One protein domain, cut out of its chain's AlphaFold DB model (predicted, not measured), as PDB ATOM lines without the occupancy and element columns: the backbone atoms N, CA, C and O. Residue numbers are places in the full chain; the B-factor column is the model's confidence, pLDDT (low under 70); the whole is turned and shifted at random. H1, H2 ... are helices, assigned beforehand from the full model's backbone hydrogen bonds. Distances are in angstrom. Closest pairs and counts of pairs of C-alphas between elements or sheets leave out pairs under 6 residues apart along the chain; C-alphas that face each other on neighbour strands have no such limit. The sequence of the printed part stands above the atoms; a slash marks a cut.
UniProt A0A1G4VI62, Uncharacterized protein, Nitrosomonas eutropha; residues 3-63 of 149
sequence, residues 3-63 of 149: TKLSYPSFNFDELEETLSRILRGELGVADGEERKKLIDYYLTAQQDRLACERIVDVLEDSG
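AT A GLANCE: This is residues 3 to 63 of the 149 residues of an uncharacterized protein of Nitrosomonas eutropha (UniProt A0A1G4VI62). H1, the longest helix, lies at one end of an extended rod; H2 follows in the middle, and H3 sticks out at the far end within residues 40 to 63, which stand free. The three helices are strung out one after another, and no helix touches another. The printed part has 61 residues with three named helices, H1, H2, H3 in chain order, and no named strand; the class is all helix. The radius of gyration of the C-alphas is 18.4 A, and the spans are 57 by 21 by 20 A.

IN THESE COORDINATES: H1, residues 12 to 23, is 16.2 A long and begins at C-alpha 12 (69.616, 143.357, 67.867). H2 is residues 33 to 42, 14.2 A. H3, residues 51 to 61, is 15.4 A long and ends at C-alpha 61 (116.648, 122.414, 82.081).

HOW THE PARTS SIT: H1 is apart from H2 and from H3, and H2 is apart from H3. In H1, H2 and H3 every O i to N i+4 pair is within hydrogen-bond range.

THE WHOLE: The two C-alphas farthest apart, those of Asp 13 and Gly 63, are 57.6 A apart. Both links are short, and the printed part has no cut. Residues 3 to 5, 28 to 31 and 44 to 45 have pLDDT under 70.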
ATOM      1  N   THR A   3      80.460 133.938  77.443       53.06
ATOM      2  CA  THR A   3      79.336 134.881  77.525       53.06
ATOM      3  C   THR A   3      79.218 135.620  78.857       53.06
ATOM      4  O   THR A   3      78.641 136.699  78.887       53.06
ATOM      5  N   LYS A   4      79.795 135.106  79.954       61.41
ATOM      6  CA  LYS A   4      79.845 135.831  81.242       61.41
ATOM      7  C   LYS A   4      80.929 136.924  81.287       61.41
ATOM      8  O   LYS A   4      80.956 137.715  82.228       61.41
ATOM      9  N   LEU A   5      81.805 136.967  80.278       66.50
ATOM     10  CA  LEU A   5      82.860 137.970  80.091       66.50
ATOM     11  C   LEU A   5      82.439 139.104  79.132       66.50
ATOM     12  O   LEU A   5      83.233 139.999  78.865       66.50
ATOM     13  N   SER A   6      81.193 139.126  78.651       75.00
ATOM     14  CA  SER A   6      80.651 140.198  77.795       75.00
ATOM     15  C   SER A   6      79.406 140.818  78.423       75.00
ATOM     16  O   SER A   6      78.854 140.259  79.371       75.00
ATOM     17  N   TYR A   7      78.972 141.978  77.930       81.69
ATOM     18  CA  TYR A   7      77.601 142.426  78.177       81.69
ATOM     19  C   TYR A   7      76.655 141.487  77.411       81.69
ATOM     20  O   TYR A   7      76.879 141.262  76.219       81.69
ATOM     21  N   PRO A   8      75.675 140.857  78.075       78.75
ATOM     22  CA  PRO A   8      74.726 139.993  77.391       78.75
ATOM     23  C   PRO A   8      73.747 140.847  76.573       78.75
ATOM     24  O   PRO A   8      73.133 141.759  77.114       78.75
ATOM     25  N   SER A   9      73.596 140.517  75.292       85.69
ATOM     26  CA  SER A   9      72.575 141.080  74.401       85.69
ATOM     27  C   SER A   9      71.876 139.917  73.707       85.69
ATOM     28  O   SER A   9      72.537 139.068  73.102       85.69
ATOM     29  N   PHE A  10      70.556 139.835  73.835       86.81
ATOM     30  CA  PHE A  10      69.761 138.697  73.365       86.81
ATOM     31  C   PHE A  10      68.993 138.992  72.072       86.81
ATOM     32  O   PHE A  10      68.448 138.075  71.458       86.81
ATOM     33  N   ASN A  11      68.984 140.250  71.635       90.88
ATOM     34  CA  ASN A  11      68.421 140.706  70.368       90.88
ATOM     35  C   ASN A  11      69.254 141.868  69.790       90.88
ATOM     36  O   ASN A  11      70.245 142.299  70.383       90.88
ATOM     37  N   PHE A  12      68.886 142.313  68.585       92.94
ATOM     38  CA  PHE A  12      69.616 143.357  67.867       92.94
ATOM     39  C   PHE A  12      69.508 144.722  68.555       92.94
ATOM     40  O   PHE A  12      70.525 145.394  68.692       92.94
ATOM     41  N   ASP A  13      68.326 145.083  69.052       94.69
ATOM     42  CA  ASP A  13      68.090 146.373  69.709       94.69
ATOM     43  C   ASP A  13      68.947 146.505  70.983       94.69
ATOM     44  O   ASP A  13      69.638 147.503  71.185       94.69
ATOM     45  N   GLU A  14      69.009 145.446  71.799       91.88
ATOM     46  CA  GLU A  14      69.883 145.370  72.977       91.88
ATOM     47  C   GLU A  14      71.371 145.456  72.608       91.88
ATOM     48  O   GLU A  14      72.169 146.033  73.355       91.88
ATOM     49  N   LEU A  15      71.770 144.873  71.473       91.44
ATOM     50  CA  LEU A  15      73.147 144.944  70.982       91.44
ATOM     51  C   LEU A  15      73.494 146.368  70.528       91.44
ATOM     52  O   LEU A  15      74.559 146.872  70.883       91.44
ATOM     53  N   GLU A  16      72.609 147.014  69.770       94.88
ATOM     54  CA  GLU A  16      72.776 148.387  69.286       94.88
ATOM     55  C   GLU A  16      72.877 149.379  70.450       94.88
ATOM     56  O   GLU A  16      73.782 150.221  70.476       94.88
ATOM     57  N   GLU A  17      72.011 149.241  71.455       93.88
ATOM     58  CA  GLU A  17      72.050 150.068  72.660       93.88
ATOM     59  C   GLU A  17      73.362 149.864  73.430       93.88
ATOM     60  O   GLU A  17      74.050 150.829  73.784       93.88
ATOM     61  N   THR A  18      73.747 148.604  73.649       90.38
ATOM     62  CA  THR A  18      74.978 148.253  74.367       90.38
ATOM     63  C   THR A  18      76.208 148.820  73.657       90.38
ATOM     64  O   THR A  18      77.060 149.440  74.296       90.38
ATOM     65  N   LEU A  19      76.292 148.669  72.331       89.44
ATOM     66  CA  LEU A  19      77.383 149.220  71.527       89.44
ATOM     67  C   LEU A  19      77.407 150.747  71.566       89.44
ATOM     68  O   LEU A  19      78.472 151.329  71.752       89.44
ATOM     69  N   SER A  20      76.249 151.397  71.450       93.00
ATOM     70  CA  SER A  20      76.144 152.858  71.503       93.00
ATOM     71  C   SER A  20      76.686 153.413  72.819       93.00
ATOM     72  O   SER A  20      77.459 154.369  72.823       93.00
ATOM     73  N   ARG A  21      76.338 152.775  73.940       90.69
ATOM     74  CA  ARG A  21      76.827 153.150  75.271       90.69
ATOM     75  C   ARG A  21      78.334 152.922  75.423       90.69
ATOM     76  O   ARG A  21      79.013 153.758  76.012       90.69
ATOM     77  N   ILE A  22      78.876 151.838  74.861       86.25
ATOM     78  CA  ILE A  22      80.329 151.593  74.843       86.25
ATOM     79  C   ILE A  22      81.051 152.676  74.030       86.25
ATOM     80  O   ILE A  22      82.031 153.249  74.498       86.25
ATOM     81  N   LEU A  23      80.552 152.998  72.834       87.69
ATOM     82  CA  LEU A  23      81.160 153.994  71.945       87.69
ATOM     83  C   LEU A  23      81.113 155.414  72.523       87.69
ATOM     84  O   LEU A  23      82.028 156.199  72.282       87.69
ATOM     85  N   ARG A  24      80.083 155.736  73.312       90.56
ATOM     86  CA  ARG A  24      79.987 157.000  74.060       90.56
ATOM     87  C   ARG A  24      80.829 157.020  75.345       90.56
ATOM     88  O   ARG A  24      80.874 158.046  76.015       90.56
ATOM     89  N   GLY A  25      81.490 155.913  75.697       81.38
ATOM     90  CA  GLY A  25      82.260 155.775  76.939       81.38
ATOM     91  C   GLY A  25      81.399 155.643  78.202       81.38
ATOM     92  O   GLY A  25      81.926 155.694  79.309       81.38
ATOM     93  N   GLU A  26      80.084 155.459  78.051       85.31
ATOM     94  CA  GLU A  26      79.114 155.285  79.144       85.31
ATOM     95  C   GLU A  26      79.164 153.867  79.734       85.31
ATOM     96  O   GLU A  26      78.801 153.651  80.891       85.31
ATOM     97  N   LEU A  27      79.596 152.891  78.932       78.94
ATOM     98  CA  LEU A  27      79.923 151.535  79.365       78.94
ATOM     99  C   LEU A  27      81.408 151.274  79.102       78.94
ATOM    100  O   LEU A  27      81.858 151.283  77.958       78.94
ATOM    101  N   GLY A  28      82.165 151.044  80.174       69.88
ATOM    102  CA  GLY A  28      83.561 150.620  80.093       69.88
ATOM    103  C   GLY A  28      83.701 149.138  79.736       69.88
ATOM    104  O   GLY A  28      82.767 148.485  79.271       69.88
ATOM    105  N   VAL A  29      84.883 148.571  79.995       65.44
ATOM    106  CA  VAL A  29      85.044 147.110  79.985       65.44
ATOM    107  C   VAL A  29      84.033 146.535  80.968       65.44
ATOM    108  O   VAL A  29      83.940 147.016  82.096       65.44
ATOM    109  N   ALA A  30      83.264 145.529  80.554       66.62
ATOM    110  CA  ALA A  30      82.319 144.920  81.473       66.62
ATOM    111  C   ALA A  30      83.076 144.390  82.715       66.62
ATOM    112  O   ALA A  30      83.988 143.566  82.603       66.62
ATOM    113  N   ASP A  31      82.727 144.930  83.881       65.56
ATOM    114  CA  ASP A  31      83.417 144.755  85.165       65.56
ATOM    115  C   ASP A  31      82.498 144.039  86.178       65.56
ATOM    116  O   ASP A  31      81.288 143.928  85.966       65.56
ATOM    117  N   GLY A  32      83.072 143.504  87.259       72.12
ATOM    118  CA  GLY A  32      82.348 142.892  88.376       72.12
ATOM    119  C   GLY A  32      83.104 141.744  89.053       72.12
ATOM    120  O   GLY A  32      83.799 140.964  88.404       72.12
ATOM    121  N   GLU A  33      82.922 141.587  90.368       76.12
ATOM    122  CA  GLU A  33      83.603 140.561  91.182       76.12
ATOM    123  C   GLU A  33      83.362 139.123  90.692       76.12
ATOM    124  O   GLU A  33      84.281 138.308  90.649       76.12
ATOM    125  N   GLU A  34      82.153 138.808  90.225       73.06
ATOM    126  CA  GLU A  34      81.847 137.495  89.637       73.06
ATOM    127  C   GLU A  34      82.629 137.229  88.344       73.06
ATOM    128  O   GLU A  34      82.976 136.091  88.031       73.06
ATOM    129  N   ARG A  35      82.956 138.282  87.595       74.88
ATOM    130  CA  ARG A  35      83.774 138.180  86.392       74.88
ATOM    131  C   ARG A  35      85.246 138.024  86.727       74.88
ATOM    132  O   ARG A  35      85.885 137.181  86.110       74.88
ATOM    133  N   LYS A  36      85.759 138.789  87.695       77.62
ATOM    134  CA  LYS A  36      87.128 138.617  88.199       77.62
ATOM    135  C   LYS A  36      87.342 137.191  88.689       77.62
ATOM    136  O   LYS A  36      88.254 136.539  88.212       77.62
ATOM    137  N   LYS A  37      86.407 136.636  89.471       79.94
ATOM    138  CA  LYS A  37      86.429 135.215  89.861       79.94
ATOM    139  C   LYS A  37      86.470 134.261  88.669       79.94
ATOM    140  O   LYS A  37      87.184 133.268  88.715       79.94
ATOM    141  N   LEU A  38      85.705 134.521  87.604       78.00
ATOM    142  CA  LEU A  38      85.734 133.688  86.395       78.00
ATOM    143  C   LEU A  38      87.055 133.825  85.633       78.00
ATOM    144  O   LEU A  38      87.568 132.829  85.133       78.00
ATOM    145  N   ILE A  39      87.587 135.040  85.536       78.12
ATOM    146  CA  ILE A  39      88.888 135.332  84.938       78.12
ATOM    147  C   ILE A  39      89.984 134.618  85.736       78.12
ATOM    148  O   ILE A  39      90.711 133.833  85.147       78.12
ATOM    149  N   ASP A  40      90.019 134.752  87.058       78.62
ATOM    150  CA  ASP A  40      90.967 134.068  87.948       78.62
ATOM    151  C   ASP A  40      90.833 132.546  87.904       78.62
ATOM    152  O   ASP A  40      91.827 131.824  87.943       78.62
ATOM    153  N   TYR A  41      89.607 132.042  87.765       75.62
ATOM    154  CA  TYR A  41      89.350 130.612  87.646       75.62
ATOM    155  C   TYR A  41      89.824 130.033  86.304       75.62
ATOM    156  O   TYR A  41      90.377 128.934  86.265       75.62
ATOM    157  N   TYR A  42      89.580 130.730  85.187       73.44
ATOM    158  CA  TYR A  42      89.881 130.211  83.846       73.44
ATOM    159  C   TYR A  42      91.267 130.600  83.327       73.44
ATOM    160  O   TYR A  42      91.861 129.844  82.557       73.44
ATOM    161  N   LEU A  43      91.784 131.760  83.722       74.12
ATOM    162  CA  LEU A  43      93.121 132.231  83.387       74.12
ATOM    163  C   LEU A  43      94.045 131.938  84.565       74.12
ATOM    164  O   LEU A  43      94.167 132.714  85.510       74.12
ATOM    165  N   THR A  44      94.711 130.788  84.482       66.69
ATOM    166  CA  THR A  44      95.813 130.461  85.391       66.69
ATOM    167  C   THR A  44      97.013 131.370  85.126       66.69
ATOM    168  O   THR A  44      97.294 131.704  83.977       66.69
ATOM    169  N   ALA A  45      97.731 131.732  86.195       67.00
ATOM    170  CA  ALA A  45      98.947 132.549  86.151       67.00
ATOM    171  C   ALA A  45      98.761 133.966  85.565       67.00
ATOM    172  O   ALA A  45      99.545 134.415  84.744       67.00
ATOM    173  N   GLN A  46      97.737 134.704  86.006       71.69
ATOM    174  CA  GLN A  46      97.621 136.136  85.673       71.69
ATOM    175  C   GLN A  46      98.694 137.012  86.335       71.69
ATOM    176  O   GLN A  46      99.014 138.081  85.828       71.69
ATOM    177  N   GLN A  47      99.214 136.575  87.482       71.94
ATOM    178  CA  GLN A  47     100.218 137.299  88.271       71.94
ATOM    179  C   GLN A  47     101.574 136.582  88.297       71.94
ATOM    180  O   GLN A  47     102.491 137.027  88.976       71.94
ATOM    181  N   ASP A  48     101.693 135.465  87.583       78.62
ATOM    182  CA  ASP A  48     102.880 134.614  87.572       78.62
ATOM    183  C   ASP A  48     103.185 134.195  86.128       78.62
ATOM    184  O   ASP A  48     102.404 134.456  85.214       78.62
ATOM    185  N   ARG A  49     104.318 133.536  85.908       86.25
ATOM    186  CA  ARG A  49     104.727 133.035  84.597       86.25
ATOM    187  C   ARG A  49     103.689 132.079  84.034       86.25
ATOM    188  O   ARG A  49     103.161 131.223  84.750       86.25
ATOM    189  N   LEU A  50     103.428 132.173  82.737       85.06
ATOM    190  CA  LEU A  50     102.452 131.337  82.047       85.06
ATOM    191  C   LEU A  50     102.849 129.858  82.123       85.06
ATOM    192  O   LEU A  50     104.023 129.496  82.200       85.06
ATOM    193  N   ALA A  51     101.861 128.963  82.034       83.50
ATOM    194  CA  ALA A  51     102.135 127.524  82.010       83.50
ATOM    195  C   ALA A  51     103.079 127.127  80.863       83.50
ATOM    196  O   ALA A  51     103.922 126.258  81.052       83.50
ATOM    197  N   CYS A  52     102.974 127.779  79.700       86.81
ATOM    198  CA  CYS A  52     103.890 127.551  78.585       86.81
ATOM    199  C   CYS A  52     105.330 127.960  78.917       86.81
ATOM    200  O   CYS A  52     106.239 127.215  78.580       86.81
ATOM    201  N   GLU A  53     105.540 129.076  79.614       88.94
ATOM    202  CA  GLU A  53     106.874 129.536  80.017       88.94
ATOM    203  C   GLU A  53     107.513 128.559  81.002       88.94
ATOM    204  O   GLU A  53     108.651 128.152  80.805       88.94
ATOM    205  N   ARG A  54     106.747 128.078  81.988       90.25
ATOM    206  CA  ARG A  54     107.231 127.050  82.923       90.25
ATOM    207  C   ARG A  54     107.545 125.724  82.229       90.25
ATOM    208  O   ARG A  54     108.477 125.030  82.613       90.25
ATOM    209  N   ILE A  55     106.760 125.344  81.216       91.62
ATOM    210  CA  ILE A  55     107.047 124.157  80.395       91.62
ATOM    211  C   ILE A  55     108.350 124.356  79.617       91.62
ATOM    212  O   ILE A  55     109.134 123.415  79.528       91.62
ATOM    213  N   VAL A  56     108.583 125.552  79.068       93.19
ATOM    214  CA  VAL A  56     109.833 125.877  78.373       93.19
ATOM    215  C   VAL A  56     111.014 125.747  79.327       93.19
ATOM    216  O   VAL A  56     111.932 125.019  78.978       93.19
ATOM    217  N   ASP A  57     110.950 126.306  80.539       93.88
ATOM    218  CA  ASP A  57     112.035 126.155  81.524       93.88
ATOM    219  C   ASP A  57     112.372 124.680  81.773       93.88
ATOM    220  O   ASP A  57     113.526 124.281  81.687       93.88
ATOM    221  N   VAL A  58     111.357 123.833  81.993       93.69
ATOM    222  CA  VAL A  58     111.561 122.388  82.205       93.69
ATOM    223  C   VAL A  58     112.236 121.732  80.998       93.69
ATOM    224  O   VAL A  58     113.068 120.838  81.162       93.69
ATOM    225  N   LEU A  59     111.886 122.143  79.776       92.88
ATOM    226  CA  LEU A  59     112.522 121.642  78.557       92.88
ATOM    227  C   LEU A  59     113.969 122.143  78.433       92.88
ATOM    228  O   LEU A  59     114.855 121.362  78.079       92.88
ATOM    229  N   GLU A  60     114.229 123.410  78.743       93.62
ATOM    230  CA  GLU A  60     115.568 124.003  78.733       93.62
ATOM    231  C   GLU A  60     116.485 123.348  79.772       93.62
ATOM    232  O   GLU A  60     117.587 122.916  79.418       93.62
ATOM    233  N   ASP A  61     115.991 123.154  80.997       94.12
ATOM    234  CA  ASP A  61     116.648 122.414  82.081       94.12
ATOM    235  C   ASP A  61     116.926 120.963  81.674       94.12
ATOM    236  O   ASP A  61     117.995 120.411  81.946       94.12
ATOM    237  N   SER A  62     115.998 120.364  80.921       90.44
ATOM    238  CA  SER A  62     116.163 119.040  80.309       90.44
ATOM    239  C   SER A  62     117.127 119.035  79.111       90.44
ATOM    240  O   SER A  62     117.332 117.996  78.483       90.44
ATOM    241  N   GLY A  63     117.738 120.175  78.776       92.19
ATOM    242  CA  GLY A  63     118.776 120.308  77.757       92.19
ATOM    243  C   GLY A  63     118.274 120.523  76.329       92.19
ATOM    244  O   GLY A  63     119.102 120.570  75.416       92.19
TER     245      GLY A  63